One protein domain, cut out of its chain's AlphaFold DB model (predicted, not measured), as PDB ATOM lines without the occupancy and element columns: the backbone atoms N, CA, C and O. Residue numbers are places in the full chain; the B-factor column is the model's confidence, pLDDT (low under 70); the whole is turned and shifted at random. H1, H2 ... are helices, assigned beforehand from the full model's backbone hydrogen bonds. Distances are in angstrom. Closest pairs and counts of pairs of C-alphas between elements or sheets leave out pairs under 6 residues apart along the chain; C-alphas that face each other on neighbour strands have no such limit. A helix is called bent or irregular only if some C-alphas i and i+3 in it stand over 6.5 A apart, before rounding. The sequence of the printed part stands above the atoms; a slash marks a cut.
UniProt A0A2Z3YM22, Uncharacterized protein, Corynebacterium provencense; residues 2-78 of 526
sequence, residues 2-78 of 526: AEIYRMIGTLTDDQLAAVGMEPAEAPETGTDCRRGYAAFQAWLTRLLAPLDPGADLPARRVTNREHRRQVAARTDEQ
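AT A GLANCE: This is residues 2 to 78 of the 526 residues of an uncharacterized protein of Corynebacterium provencense (UniProt A0A2Z3YM22). An elongated, thin model: one long helix, H3, runs slantwise through one part of it with the two short helices H1 and H2 at that same end, while a short helix, H4, lies alone at the other end, joined to H3 by a long loop. The middle between H3 and H4 is bridged by residues 52 to 63, and residues 60 to 66 stick out free. The printed part has 77 residues with four named helices, in the order H1, H2, H3, H4, and no named strand; the class is all helix. It is only just loose, close to extended, with a radius of gyration of the C-alphas of 16.8 A, and it spans 47 by 24 by 15 A.

IN THESE COORDINATES: H3, the longest helix, holds residues 31 to 51 and is 31.1 A long from first to last C-alpha, starting at C-alpha 31 at (-41.179, -51.897, 2.508). It is irregular, with the C-alphas of Leu 47 and Pro 50 7.4 A apart. H1 holds residues 2 to 8, 9.9 A long, and starts at C-alpha 2 at (-46.252, -41.106, -2.360). H2 holds residues 13 to 19 and is 9.8 A long. H4 holds residues 64 to 72, 12.1 A long, and ends at C-alpha 72 at (-14.301, -23.130, 14.861).

HOW THE PARTS SIT: H2 and H3 only just touch, with 3 pairs of C-alphas within 8 A, and H3 does so with residues 39 to 43 alone. Their closest C-alphas are those of Val 19 and Trp 43, 5.4 A apart. They run the same way at a steep tilt of 68 degrees, only just short of about perpendicular. H1 and H3 also only just touch, with 3 pairs of C-alphas within 8 A, here with residues 33 to 37 of H3 alone. Their closest C-alphas, of Tyr 5 and Cys 33, are 7.0 A apart, and they run the same way at a steep tilt of 61 degrees. H1 and H2 are close but not clearly touching, with the closest C-alphas, of Ile 8 and Leu 16, 7.8 A apart; at 71 degrees they are only just about perpendicular. H4 is apart from H1, H2 and H3. In H1, H2 and H4 every O i to N i+4 pair is within hydrogen-bond range; in H3 it is 15 of 17.

THE WHOLE: The two C-alphas farthest apart are those of Glu 28 and Asp 76, at 47.0 A. The printed part has no cut. The link from H1 to H2 is tight, and those from H2 to H3 and from H3 to H4 are long, with 11 and 12 residues. The mean pLDDT of the printed part is 79.7, and 20 residues are under 70: residues 2 to 9 and 23 to 34.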
ATOM      1  N   ALA A   2     -45.630 -40.589  -1.130       56.62
ATOM      2  CA  ALA A   2     -46.252 -41.106  -2.360       56.62
ATOM      3  C   ALA A   2     -45.807 -40.383  -3.653       56.62
ATOM      4  O   ALA A   2     -45.481 -41.044  -4.629       56.62
ATOM      5  N   GLU A   3     -45.694 -39.050  -3.648       60.75
ATOM      6  CA  GLU A   3     -45.188 -38.296  -4.813       60.75
ATOM      7  C   GLU A   3     -43.710 -38.547  -5.130       60.75
ATOM      8  O   GLU A   3     -43.343 -38.621  -6.296       60.75
ATOM      9  N   ILE A   4     -42.859 -38.723  -4.112       64.25
ATOM     10  CA  ILE A   4     -41.435 -39.034  -4.318       64.25
ATOM     11  C   ILE A   4     -41.301 -40.405  -4.983       64.25
ATOM     12  O   ILE A   4     -40.480 -40.574  -5.873       64.25
ATOM     13  N   TYR A   5     -42.143 -41.363  -4.595       66.81
ATOM     14  CA  TYR A   5     -42.177 -42.679  -5.229       66.81
ATOM     15  C   TYR A   5     -42.754 -42.639  -6.637       66.81
ATOM     16  O   TYR A   5     -42.185 -43.261  -7.524       66.81
ATOM     17  N   ARG A   6     -43.808 -41.845  -6.869       66.06
ATOM     18  CA  ARG A   6     -44.318 -41.596  -8.223       66.06
ATOM     19  C   ARG A   6     -43.224 -41.017  -9.123       66.06
ATOM     20  O   ARG A   6     -43.104 -41.450 -10.256       66.06
ATOM     21  N   MET A   7     -42.410 -40.092  -8.616       68.50
ATOM     22  CA  MET A   7     -41.285 -39.519  -9.358       68.50
ATOM     23  C   MET A   7     -40.155 -40.535  -9.592       68.50
ATOM     24  O   MET A   7     -39.639 -40.616 -10.700       68.50
ATOM     25  N   ILE A   8     -39.788 -41.343  -8.590       69.62
ATOM     26  CA  ILE A   8     -38.809 -42.431  -8.773       69.62
ATOM     27  C   ILE A   8     -39.295 -43.408  -9.856       69.62
ATOM     28  O   ILE A   8     -38.515 -43.783 -10.717       69.62
ATOM     29  N   GLY A   9     -40.591 -43.730  -9.882       67.88
ATOM     30  CA  GLY A   9     -41.203 -44.566 -10.921       67.88
ATOM     31  C   GLY A   9     -41.285 -43.929 -12.315       67.88
ATOM     32  O   GLY A   9     -41.719 -44.596 -13.245       67.88
ATOM     33  N   THR A  10     -40.893 -42.660 -12.480       76.31
ATOM     34  CA  THR A  10     -40.743 -42.014 -13.802       76.31
ATOM     35  C   THR A  10     -39.300 -41.993 -14.304       76.31
ATOM     36  O   THR A  10     -39.050 -41.511 -15.407       76.31
ATOM     37  N   LEU A  11     -38.344 -42.479 -13.504       78.06
ATOM     38  CA  LEU A  11     -36.952 -42.598 -13.923       78.06
ATOM     39  C   LEU A  11     -36.808 -43.743 -14.931       78.06
ATOM     40  O   LEU A  11     -37.406 -44.802 -14.773       78.06
ATOM     41  N   THR A  12     -35.994 -43.516 -15.957       83.31
ATOM     42  CA  THR A  12     -35.568 -44.562 -16.902       83.31
ATOM     43  C   THR A  12     -34.696 -45.610 -16.207       83.31
ATOM     44  O   THR A  12     -34.099 -45.324 -15.168       83.31
ATOM     45  N   ASP A  13     -34.557 -46.795 -16.803       82.12
ATOM     46  CA  ASP A  13     -33.714 -47.877 -16.269       82.12
ATOM     47  C   ASP A  13     -32.271 -47.416 -16.002       82.12
ATOM     48  O   ASP A  13     -31.720 -47.686 -14.935       82.12
ATOM     49  N   ASP A  14     -31.691 -46.624 -16.910       82.88
ATOM     50  CA  ASP A  14     -30.352 -46.043 -16.746       82.88
ATOM     51  C   ASP A  14     -30.280 -45.076 -15.550       82.88
ATOM     52  O   ASP A  14     -29.292 -45.036 -14.813       82.88
ATOM     53  N   GLN A  15     -31.337 -44.292 -15.324       82.19
ATOM     54  CA  GLN A  15     -31.422 -43.371 -14.190       82.19
ATOM     55  C   GLN A  15     -31.639 -44.115 -12.868       82.19
ATOM     56  O   GLN A  15     -31.054 -43.725 -11.859       82.19
ATOM     57  N   LEU A  16     -32.430 -45.191 -12.861       79.94
ATOM     58  CA  LEU A  16     -32.590 -46.069 -11.700       79.94
ATOM     59  C   LEU A  16     -31.257 -46.733 -11.338       79.94
ATOM     60  O   LEU A  16     -30.828 -46.652 -10.181       79.94
ATOM     61  N   ALA A  17     -30.540 -47.261 -12.332       80.75
ATOM     62  CA  ALA A  17     -29.207 -47.825 -12.149       80.75
ATOM     63  C   ALA A  17     -28.219 -46.788 -11.586       80.75
ATOM     64  O   ALA A  17     -27.485 -47.078 -10.640       80.75
ATOM     65  N   ALA A  18     -28.245 -45.544 -12.084       80.00
ATOM     66  CA  ALA A  18     -27.411 -44.456 -11.566       80.00
ATOM     67  C   ALA A  18     -27.720 -44.102 -10.098       80.00
ATOM     68  O   ALA A  18     -26.815 -43.736  -9.341       80.00
ATOM     69  N   VAL A  19     -28.981 -44.234  -9.675       78.62
ATOM     70  CA  VAL A  19     -29.416 -44.063  -8.279       78.62
ATOM     71  C   VAL A  19     -28.981 -45.244  -7.390       78.62
ATOM     72  O   VAL A  19     -28.913 -45.108  -6.164       78.62
ATOM     73  N   GLY A  20     -28.601 -46.372  -7.996       76.56
ATOM     74  CA  GLY A  20     -28.277 -47.622  -7.315       76.56
ATOM     75  C   GLY A  20     -29.518 -48.456  -6.999       76.56
ATOM     76  O   GLY A  20     -29.570 -49.069  -5.935       76.56
ATOM     77  N   MET A  21     -30.525 -48.412  -7.875       78.44
ATOM     78  CA  MET A  21     -31.733 -49.241  -7.841       78.44
ATOM     79  C   MET A  21     -31.733 -50.192  -9.036       78.44
ATOM     80  O   MET A  21     -31.374 -49.779 -10.140       78.44
ATOM     81  N   GLU A  22     -32.166 -51.438  -8.849       71.75
ATOM     82  CA  GLU A  22     -32.421 -52.316  -9.991       71.75
ATOM     83  C   GLU A  22     -33.748 -51.928 -10.672       71.75
ATOM     84  O   GLU A  22     -34.727 -51.651  -9.974       71.75
ATOM     85  N   PRO A  23     -33.841 -51.932 -12.018       65.56
ATOM     86  CA  PRO A  23     -35.094 -51.647 -12.727       65.56
ATOM     87  C   PRO A  23     -36.263 -52.552 -12.303       65.56
ATOM     88  O   PRO A  23     -37.409 -52.114 -12.250       65.56
ATOM     89  N   ALA A  24     -35.964 -53.802 -11.927       63.56
ATOM     90  CA  ALA A  24     -36.934 -54.768 -11.407       63.56
ATOM     91  C   ALA A  24     -37.391 -54.483  -9.959       63.56
ATOM     92  O   ALA A  24     -38.373 -55.064  -9.504       63.56
ATOM     93  N   GLU A  25     -36.700 -53.595  -9.238       60.03
ATOM     94  CA  GLU A  25     -36.997 -53.181  -7.859       60.03
ATOM     95  C   GLU A  25     -37.725 -51.824  -7.793       60.03
ATOM     96  O   GLU A  25     -37.831 -51.221  -6.716       60.03
ATOM     97  N   ALA A  26     -38.227 -51.313  -8.928       58.47
ATOM     98  CA  ALA A  26     -39.030 -50.095  -8.956       58.47
ATOM     99  C   ALA A  26     -40.171 -50.214  -7.919       58.47
ATOM    100  O   ALA A  26     -40.934 -51.178  -7.944       58.47
ATOM    101  N   PRO A  27     -40.273 -49.290  -6.946       56.69
ATOM    102  CA  PRO A  27     -41.033 -49.546  -5.728       56.69
ATOM    103  C   PRO A  27     -42.545 -49.572  -5.993       56.69
ATOM    104  O   PRO A  27     -43.184 -48.521  -6.030       56.69
ATOM    105  N   GLU A  28     -43.125 -50.769  -6.118       56.34
ATOM    106  CA  GLU A  28     -44.556 -50.934  -6.405       56.34
ATOM    107  C   GLU A  28     -45.453 -50.752  -5.167       56.34
ATOM    108  O   GLU A  28     -46.554 -50.239  -5.323       56.34
ATOM    109  N   THR A  29     -45.019 -51.068  -3.933       53.09
ATOM    110  CA  THR A  29     -45.638 -50.608  -2.655       53.09
ATOM    111  C   THR A  29     -44.853 -51.073  -1.407       53.09
ATOM    112  O   THR A  29     -44.110 -52.045  -1.433       53.09
ATOM    113  N   GLY A  30     -45.042 -50.406  -0.254       56.50
ATOM    114  CA  GLY A  30     -44.652 -50.939   1.065       56.50
ATOM    115  C   GLY A  30     -43.174 -50.779   1.475       56.50
ATOM    116  O   GLY A  30     -42.631 -49.673   1.499       56.50
ATOM    117  N   THR A  31     -42.546 -51.865   1.939       53.62
ATOM    118  CA  THR A  31     -41.179 -51.897   2.508       53.62
ATOM    119  C   THR A  31     -40.092 -51.551   1.489       53.62
ATOM    120  O   THR A  31     -39.121 -50.879   1.852       53.62
ATOM    121  N   ASP A  32     -40.301 -51.910   0.223       60.28
ATOM    122  CA  ASP A  32     -39.395 -51.609  -0.893       60.28
ATOM    123  C   ASP A  32     -39.343 -50.107  -1.180       60.28
ATOM    124  O   ASP A  32     -38.281 -49.549  -1.463       60.28
ATOM    125  N   CYS A  33     -40.441 -49.393  -0.906       61.66
ATOM    126  CA  CYS A  33     -40.466 -47.940  -0.968       61.66
ATOM    127  C   CYS A  33     -39.445 -47.311   0.002       61.66
ATOM    128  O   CYS A  33     -38.718 -46.394  -0.370       61.66
ATOM    129  N   ARG A  34     -39.311 -47.799   1.247       67.94
ATOM    130  CA  ARG A  34     -38.352 -47.208   2.208       67.94
ATOM    131  C   ARG A  34     -36.897 -47.408   1.784       67.94
ATOM    132  O   ARG A  34     -36.097 -46.490   1.965       67.94
ATOM    133  N   ARG A  35     -36.563 -48.582   1.235       70.25
ATOM    134  CA  ARG A  35     -35.224 -48.870   0.698       70.25
ATOM    135  C   ARG A  35     -34.928 -48.009  -0.523       70.25
ATOM    136  O   ARG A  35     -33.899 -47.340  -0.533       70.25
ATOM    137  N   GLY A  36     -35.872 -47.917  -1.460       71.75
ATOM    138  CA  GLY A  36     -35.756 -47.035  -2.617       71.75
ATOM    139  C   GLY A  36     -35.558 -45.571  -2.208       71.75
ATOM    140  O   GLY A  36     -34.626 -44.903  -2.642       71.75
ATOM    141  N   TYR A  37     -36.347 -45.063  -1.260       75.56
ATOM    142  CA  TYR A  37     -36.147 -43.702  -0.757       75.56
ATOM    143  C   TYR A  37     -34.756 -43.489  -0.145       75.56
ATOM    144  O   TYR A  37     -34.135 -42.453  -0.380       75.56
ATOM    145  N   ALA A  38     -34.252 -44.453   0.630       78.19
ATOM    146  CA  ALA A  38     -32.921 -44.370   1.222       78.19
ATOM    147  C   ALA A  38     -31.813 -44.372   0.155       78.19
ATOM    148  O   ALA A  38     -30.901 -43.550   0.243       78.19
ATOM    149  N   ALA A  39     -31.917 -45.228  -0.868       77.88
ATOM    150  CA  ALA A  39     -30.986 -45.260  -1.997       77.88
ATOM    151  C   ALA A  39     -30.992 -43.930  -2.768       77.88
ATOM    152  O   ALA A  39     -29.937 -43.332  -2.975       77.88
ATOM    153  N   PHE A  40     -32.180 -43.389  -3.060       79.19
ATOM    154  CA  PHE A  40     -32.341 -42.084  -3.700       79.19
ATOM    155  C   PHE A  40     -31.738 -40.937  -2.879       79.19
ATOM    156  O   PHE A  40     -31.005 -40.106  -3.411       79.19
ATOM    157  N   GLN A  41     -31.990 -40.897  -1.567       80.12
ATOM    158  CA  GLN A  41     -31.393 -39.894  -0.678       80.12
ATOM    159  C   GLN A  41     -29.865 -40.025  -0.599       80.12
ATOM    160  O   GLN A  41     -29.163 -39.011  -0.580       80.12
ATOM    161  N   ALA A  42     -29.336 -41.251  -0.568       81.75
ATOM    162  CA  ALA A  42     -27.898 -41.500  -0.549       81.75
ATOM    163  C   ALA A  42     -27.234 -41.073  -1.865       81.75
ATOM    164  O   ALA A  42     -26.199 -40.408  -1.838       81.75
ATOM    165  N   TRP A  43     -27.850 -41.396  -3.004       85.25
ATOM    166  CA  TRP A  43     -27.412 -40.936  -4.318       85.25
ATOM    167  C   TRP A  43     -27.414 -39.410  -4.413       85.25
ATOM    168  O   TRP A  43     -26.373 -38.834  -4.718       85.25
ATOM    169  N   LEU A  44     -28.518 -38.749  -4.045       83.94
ATOM    170  CA  LEU A  44     -28.597 -37.285  -4.013       83.94
ATOM    171  C   LEU A  44     -27.515 -36.674  -3.119       83.94
ATOM    172  O   LEU A  44     -26.893 -35.686  -3.491       83.94
ATOM    173  N   THR A  45     -27.270 -37.258  -1.944       82.94
ATOM    174  CA  THR A  45     -26.245 -36.756  -1.019       82.94
ATOM    175  C   THR A  45     -24.848 -36.852  -1.627       82.94
ATOM    176  O   THR A  45     -24.073 -35.910  -1.491       82.94
ATOM    177  N   ARG A  46     -24.523 -37.952  -2.322       86.50
ATOM    178  CA  ARG A  46     -23.238 -38.104  -3.025       86.50
ATOM    179  C   ARG A  46     -23.122 -37.142  -4.204       86.50
ATOM    180  O   ARG A  46     -22.099 -36.483  -4.342       86.50
ATOM    181  N   LEU A  47     -24.174 -37.043  -5.017       87.25
ATOM    182  CA  LEU A  47     -24.216 -36.180  -6.195       87.25
ATOM    183  C   LEU A  47     -24.024 -34.705  -5.825       87.25
ATOM    184  O   LEU A  47     -23.322 -33.978  -6.518       87.25
ATOM    185  N   LEU A  48     -24.636 -34.270  -4.723       90.75
ATOM    186  CA  LEU A  48     -24.614 -32.879  -4.275       90.75
ATOM    187  C   LEU A  48     -23.463 -32.556  -3.314       90.75
ATOM    188  O   LEU A  48     -23.322 -31.398  -2.927       90.75
ATOM    189  N   ALA A  49     -22.632 -33.533  -2.935       89.62
ATOM    190  CA  ALA A  49     -21.504 -33.314  -2.031       89.62
ATOM    191  C   ALA A  49     -20.542 -32.197  -2.495       89.62
ATOM    192  O   ALA A  49     -20.157 -31.390  -1.651       89.62
ATOM    193  N   PRO A  50     -20.209 -32.051  -3.799       92.88
ATOM    194  CA  PRO A  50     -19.356 -30.954  -4.280       92.88
ATOM    195  C   PRO A  50     -19.961 -29.550  -4.137       92.88
ATOM    196  O   PRO A  50     -19.261 -28.567  -4.377       92.88
ATOM    197  N   LEU A  51     -21.253 -29.468  -3.808       94.19
ATOM    198  CA  LEU A  51     -22.024 -28.236  -3.649       94.19
ATOM    199  C   LEU A  51     -22.404 -27.977  -2.186       94.19
ATOM    200  O   LEU A  51     -23.120 -27.018  -1.917       94.19
ATOM    201  N   ASP A  52     -22.007 -28.848  -1.250       92.31
ATOM    202  CA  ASP A  52     -22.406 -28.761   0.155       92.31
ATOM    203  C   ASP A  52     -21.376 -27.999   1.001       92.31
ATOM    204  O   ASP A  52     -20.365 -28.586   1.399       92.31
ATOM    205  N   PRO A  53     -21.636 -26.726   1.360       91.19
ATOM    206  CA  PRO A  53     -20.713 -25.942   2.183       91.19
ATOM    207  C   PRO A  53     -20.593 -26.471   3.621       91.19
ATOM    208  O   PRO A  53     -19.718 -26.066   4.383       91.19
ATOM    209  N   GLY A  54     -21.480 -27.376   4.034       89.06
ATOM    210  CA  GLY A  54     -21.422 -28.028   5.332       89.06
ATOM    211  C   GLY A  54     -21.204 -29.527   5.226       89.06
ATOM    212  O   GLY A  54     -21.731 -30.243   6.079       89.06
ATOM    213  N   ALA A  55     -20.518 -30.020   4.187       88.56
ATOM    214  CA  ALA A  55     -20.244 -31.445   3.974       88.56
ATOM    215  C   ALA A  55     -19.601 -32.121   5.202       88.56
ATOM    216  O   ALA A  55     -20.016 -33.218   5.580       88.56
ATOM    217  N   ASP A  56     -18.664 -31.423   5.848       88.00
ATOM    218  CA  ASP A  56     -17.934 -31.799   7.069       88.00
ATOM    219  C   ASP A  56     -18.810 -31.832   8.333       88.00
ATOM    220  O   ASP A  56     -18.477 -32.476   9.330       88.00
ATOM    221  N   LEU A  57     -19.950 -31.148   8.300       87.75
ATOM    222  CA  LEU A  57     -20.845 -30.986   9.432       87.75
ATOM    223  C   LEU A  57     -21.997 -32.014   9.390       87.75
ATOM    224  O   LEU A  57     -22.420 -32.475   8.322       87.75
ATOM    225  N   PRO A  58     -22.573 -32.384  10.551       85.44
ATOM    226  CA  PRO A  58     -23.612 -33.404  10.608       85.44
ATOM    227  C   PRO A  58     -24.920 -32.929   9.955       85.44
ATOM    228  O   PRO A  58     -25.449 -31.868  10.291       85.44
ATOM    229  N   ALA A  59     -25.518 -33.781   9.114       79.69
ATOM    230  CA  ALA A  59     -26.800 -33.558   8.427       79.69
ATOM    231  C   ALA A  59     -28.035 -33.673   9.355       79.69
ATOM    232  O   ALA A  59     -29.038 -34.307   9.035       79.69
ATOM    233  N   ARG A  60     -27.961 -33.084  10.551       82.31
ATOM    234  CA  ARG A  60     -29.034 -33.036  11.551       82.31
ATOM    235  C   ARG A  60     -28.942 -31.752  12.363       82.31
ATOM    236  O   ARG A  60     -27.891 -31.123  12.453       82.31
ATOM    237  N   ARG A  61     -30.040 -31.391  13.028       85.69
ATOM    238  CA  ARG A  61     -30.029 -30.275  13.980       85.69
ATOM    239  C   ARG A  61     -29.126 -30.612  15.167       85.69
ATOM    240  O   ARG A  61     -29.327 -31.627  15.832       85.69
ATOM    241  N   VAL A  62     -28.189 -29.720  15.450       90.00
ATOM    242  CA  VAL A  62     -27.359 -29.712  16.660       90.00
ATOM    243  C   VAL A  62     -27.614 -28.417  17.429       90.00
ATOM    244  O   VAL A  62     -28.279 -27.510  16.919       90.00
ATOM    245  N   THR A  63     -27.140 -28.330  18.669       93.25
ATOM    246  CA  THR A  63     -27.222 -27.080  19.435       93.25
ATOM    247  C   THR A  63     -26.325 -26.009  18.814       93.25
ATOM    248  O   THR A  63     -25.321 -26.326  18.172       93.25
ATOM    249  N   ASN A  64     -26.660 -24.733  19.005       91.44
ATOM    250  CA  ASN A  64     -25.848 -23.621  18.501       91.44
ATOM    251  C   ASN A  64     -24.440 -23.625  19.113       91.44
ATOM    252  O   ASN A  64     -23.470 -23.282  18.438       91.44
ATOM    253  N   ARG A  65     -24.307 -24.058  20.375       94.88
ATOM    254  CA  ARG A  65     -23.000 -24.241  21.023       94.88
ATOM    255  C   ARG A  65     -22.140 -25.273  20.296       94.88
ATOM    256  O   ARG A  65     -20.991 -24.985  19.982       94.88
ATOM    257  N   GLU A  66     -22.706 -26.443  20.014       94.06
ATOM    258  CA  GLU A  66     -21.991 -27.517  19.323       94.06
ATOM    259  C   GLU A  66     -21.633 -27.119  17.890       94.06
ATOM    260  O   GLU A  66     -20.509 -27.326  17.451       94.06
ATOM    261  N   HIS A  67     -22.553 -26.463  17.179       91.44
ATOM    262  CA  HIS A  67     -22.286 -25.980  15.827       91.44
ATOM    263  C   HIS A  67     -21.112 -24.996  15.775       91.44
ATOM    264  O   HIS A  67     -20.211 -25.176  14.963       91.44
ATOM    265  N   ARG A  68     -21.084 -23.990  16.661       92.31
ATOM    266  CA  ARG A  68     -19.969 -23.030  16.713       92.31
ATOM    267  C   ARG A  68     -18.643 -23.710  17.026       92.31
ATOM    268  O   ARG A  68     -17.637 -23.346  16.433       92.31
ATOM    269  N   ARG A  69     -18.647 -24.714  17.911       95.00
ATOM    270  CA  ARG A  69     -17.454 -25.517  18.204       95.00
ATOM    271  C   ARG A  69     -16.955 -26.260  16.964       95.00
ATOM    272  O   ARG A  69     -15.757 -26.263  16.726       95.00
ATOM    273  N   GLN A  70     -17.852 -26.868  16.190       93.06
ATOM    274  CA  GLN A  70     -17.495 -27.598  14.968       93.06
ATOM    275  C   GLN A  70     -16.950 -26.665  13.882       93.06
ATOM    276  O   GLN A  70     -15.909 -26.952  13.310       93.06
ATOM    277  N   VAL A  71     -17.603 -25.520  13.650       92.00
ATOM    278  CA  VAL A  71     -17.139 -24.519  12.673       92.00
ATOM    279  C   VAL A  71     -15.784 -23.939  13.075       92.00
ATOM    280  O   VAL A  71     -14.907 -23.814  12.232       92.00
ATOM    281  N   ALA A  72     -15.580 -23.636  14.360       93.88
ATOM    282  CA  ALA A  72     -14.301 -23.130  14.861       93.88
ATOM    283  C   ALA A  72     -13.169 -24.172  14.828       93.88
ATOM    284  O   ALA A  72     -12.006 -23.801  14.923       93.88
ATOM    285  N   ALA A  73     -13.502 -25.461  14.727       94.94
ATOM    286  CA  ALA A  73     -12.536 -26.550  14.613       94.94
ATOM    287  C   ALA A  73     -12.204 -26.909  13.155       94.94
ATOM    288  O   ALA A  73     -11.475 -27.876  12.934       94.94
ATOM    289  N   ARG A  74     -12.748 -26.176  12.170       95.06
ATOM    290  CA  ARG A  74     -12.419 -26.386  10.759       95.06
ATOM    291  C   ARG A  74     -10.940 -26.106  10.515       95.06
ATOM    292  O   ARG A  74     -10.394 -25.118  10.996       95.06
ATOM    293  N   THR A  75     -10.328 -26.993   9.749       96.31
ATOM    294  CA  THR A  75      -9.017 -26.768   9.133       96.31
ATOM    295  C   THR A  75      -9.139 -25.777   7.977       96.31
ATOM    296  O   THR A  75     -10.231 -25.608   7.430       96.31
ATOM    297  N   ASP A  76      -8.028 -25.166   7.569       96.44
ATOM    298  CA  ASP A  76      -8.003 -24.236   6.431       96.44
ATOM    299  C   ASP A  76      -8.531 -24.906   5.148       96.44
ATOM    300  O   ASP A  76      -9.387 -24.347   4.467       96.44
ATOM    301  N   GLU A  77      -8.158 -26.168   4.898       95.31
ATOM    302  CA  GLU A  77      -8.672 -26.968   3.774       95.31
ATOM    303  C   GLU A  77     -10.206 -27.106   3.794       95.31
ATOM    304  O   GLU A  77     -10.866 -27.059   2.755       95.31
ATOM    305  N   GLN A  78     -10.808 -27.264   4.978       94.69
ATOM    306  CA  GLN A  78     -12.265 -27.356   5.122       94.69
ATOM    307  C   GLN A  78     -12.958 -26.004   4.931       94.69
ATOM    308  O   GLN A  78     -14.099 -25.970   4.467       94.69
TER     309      GLN A  78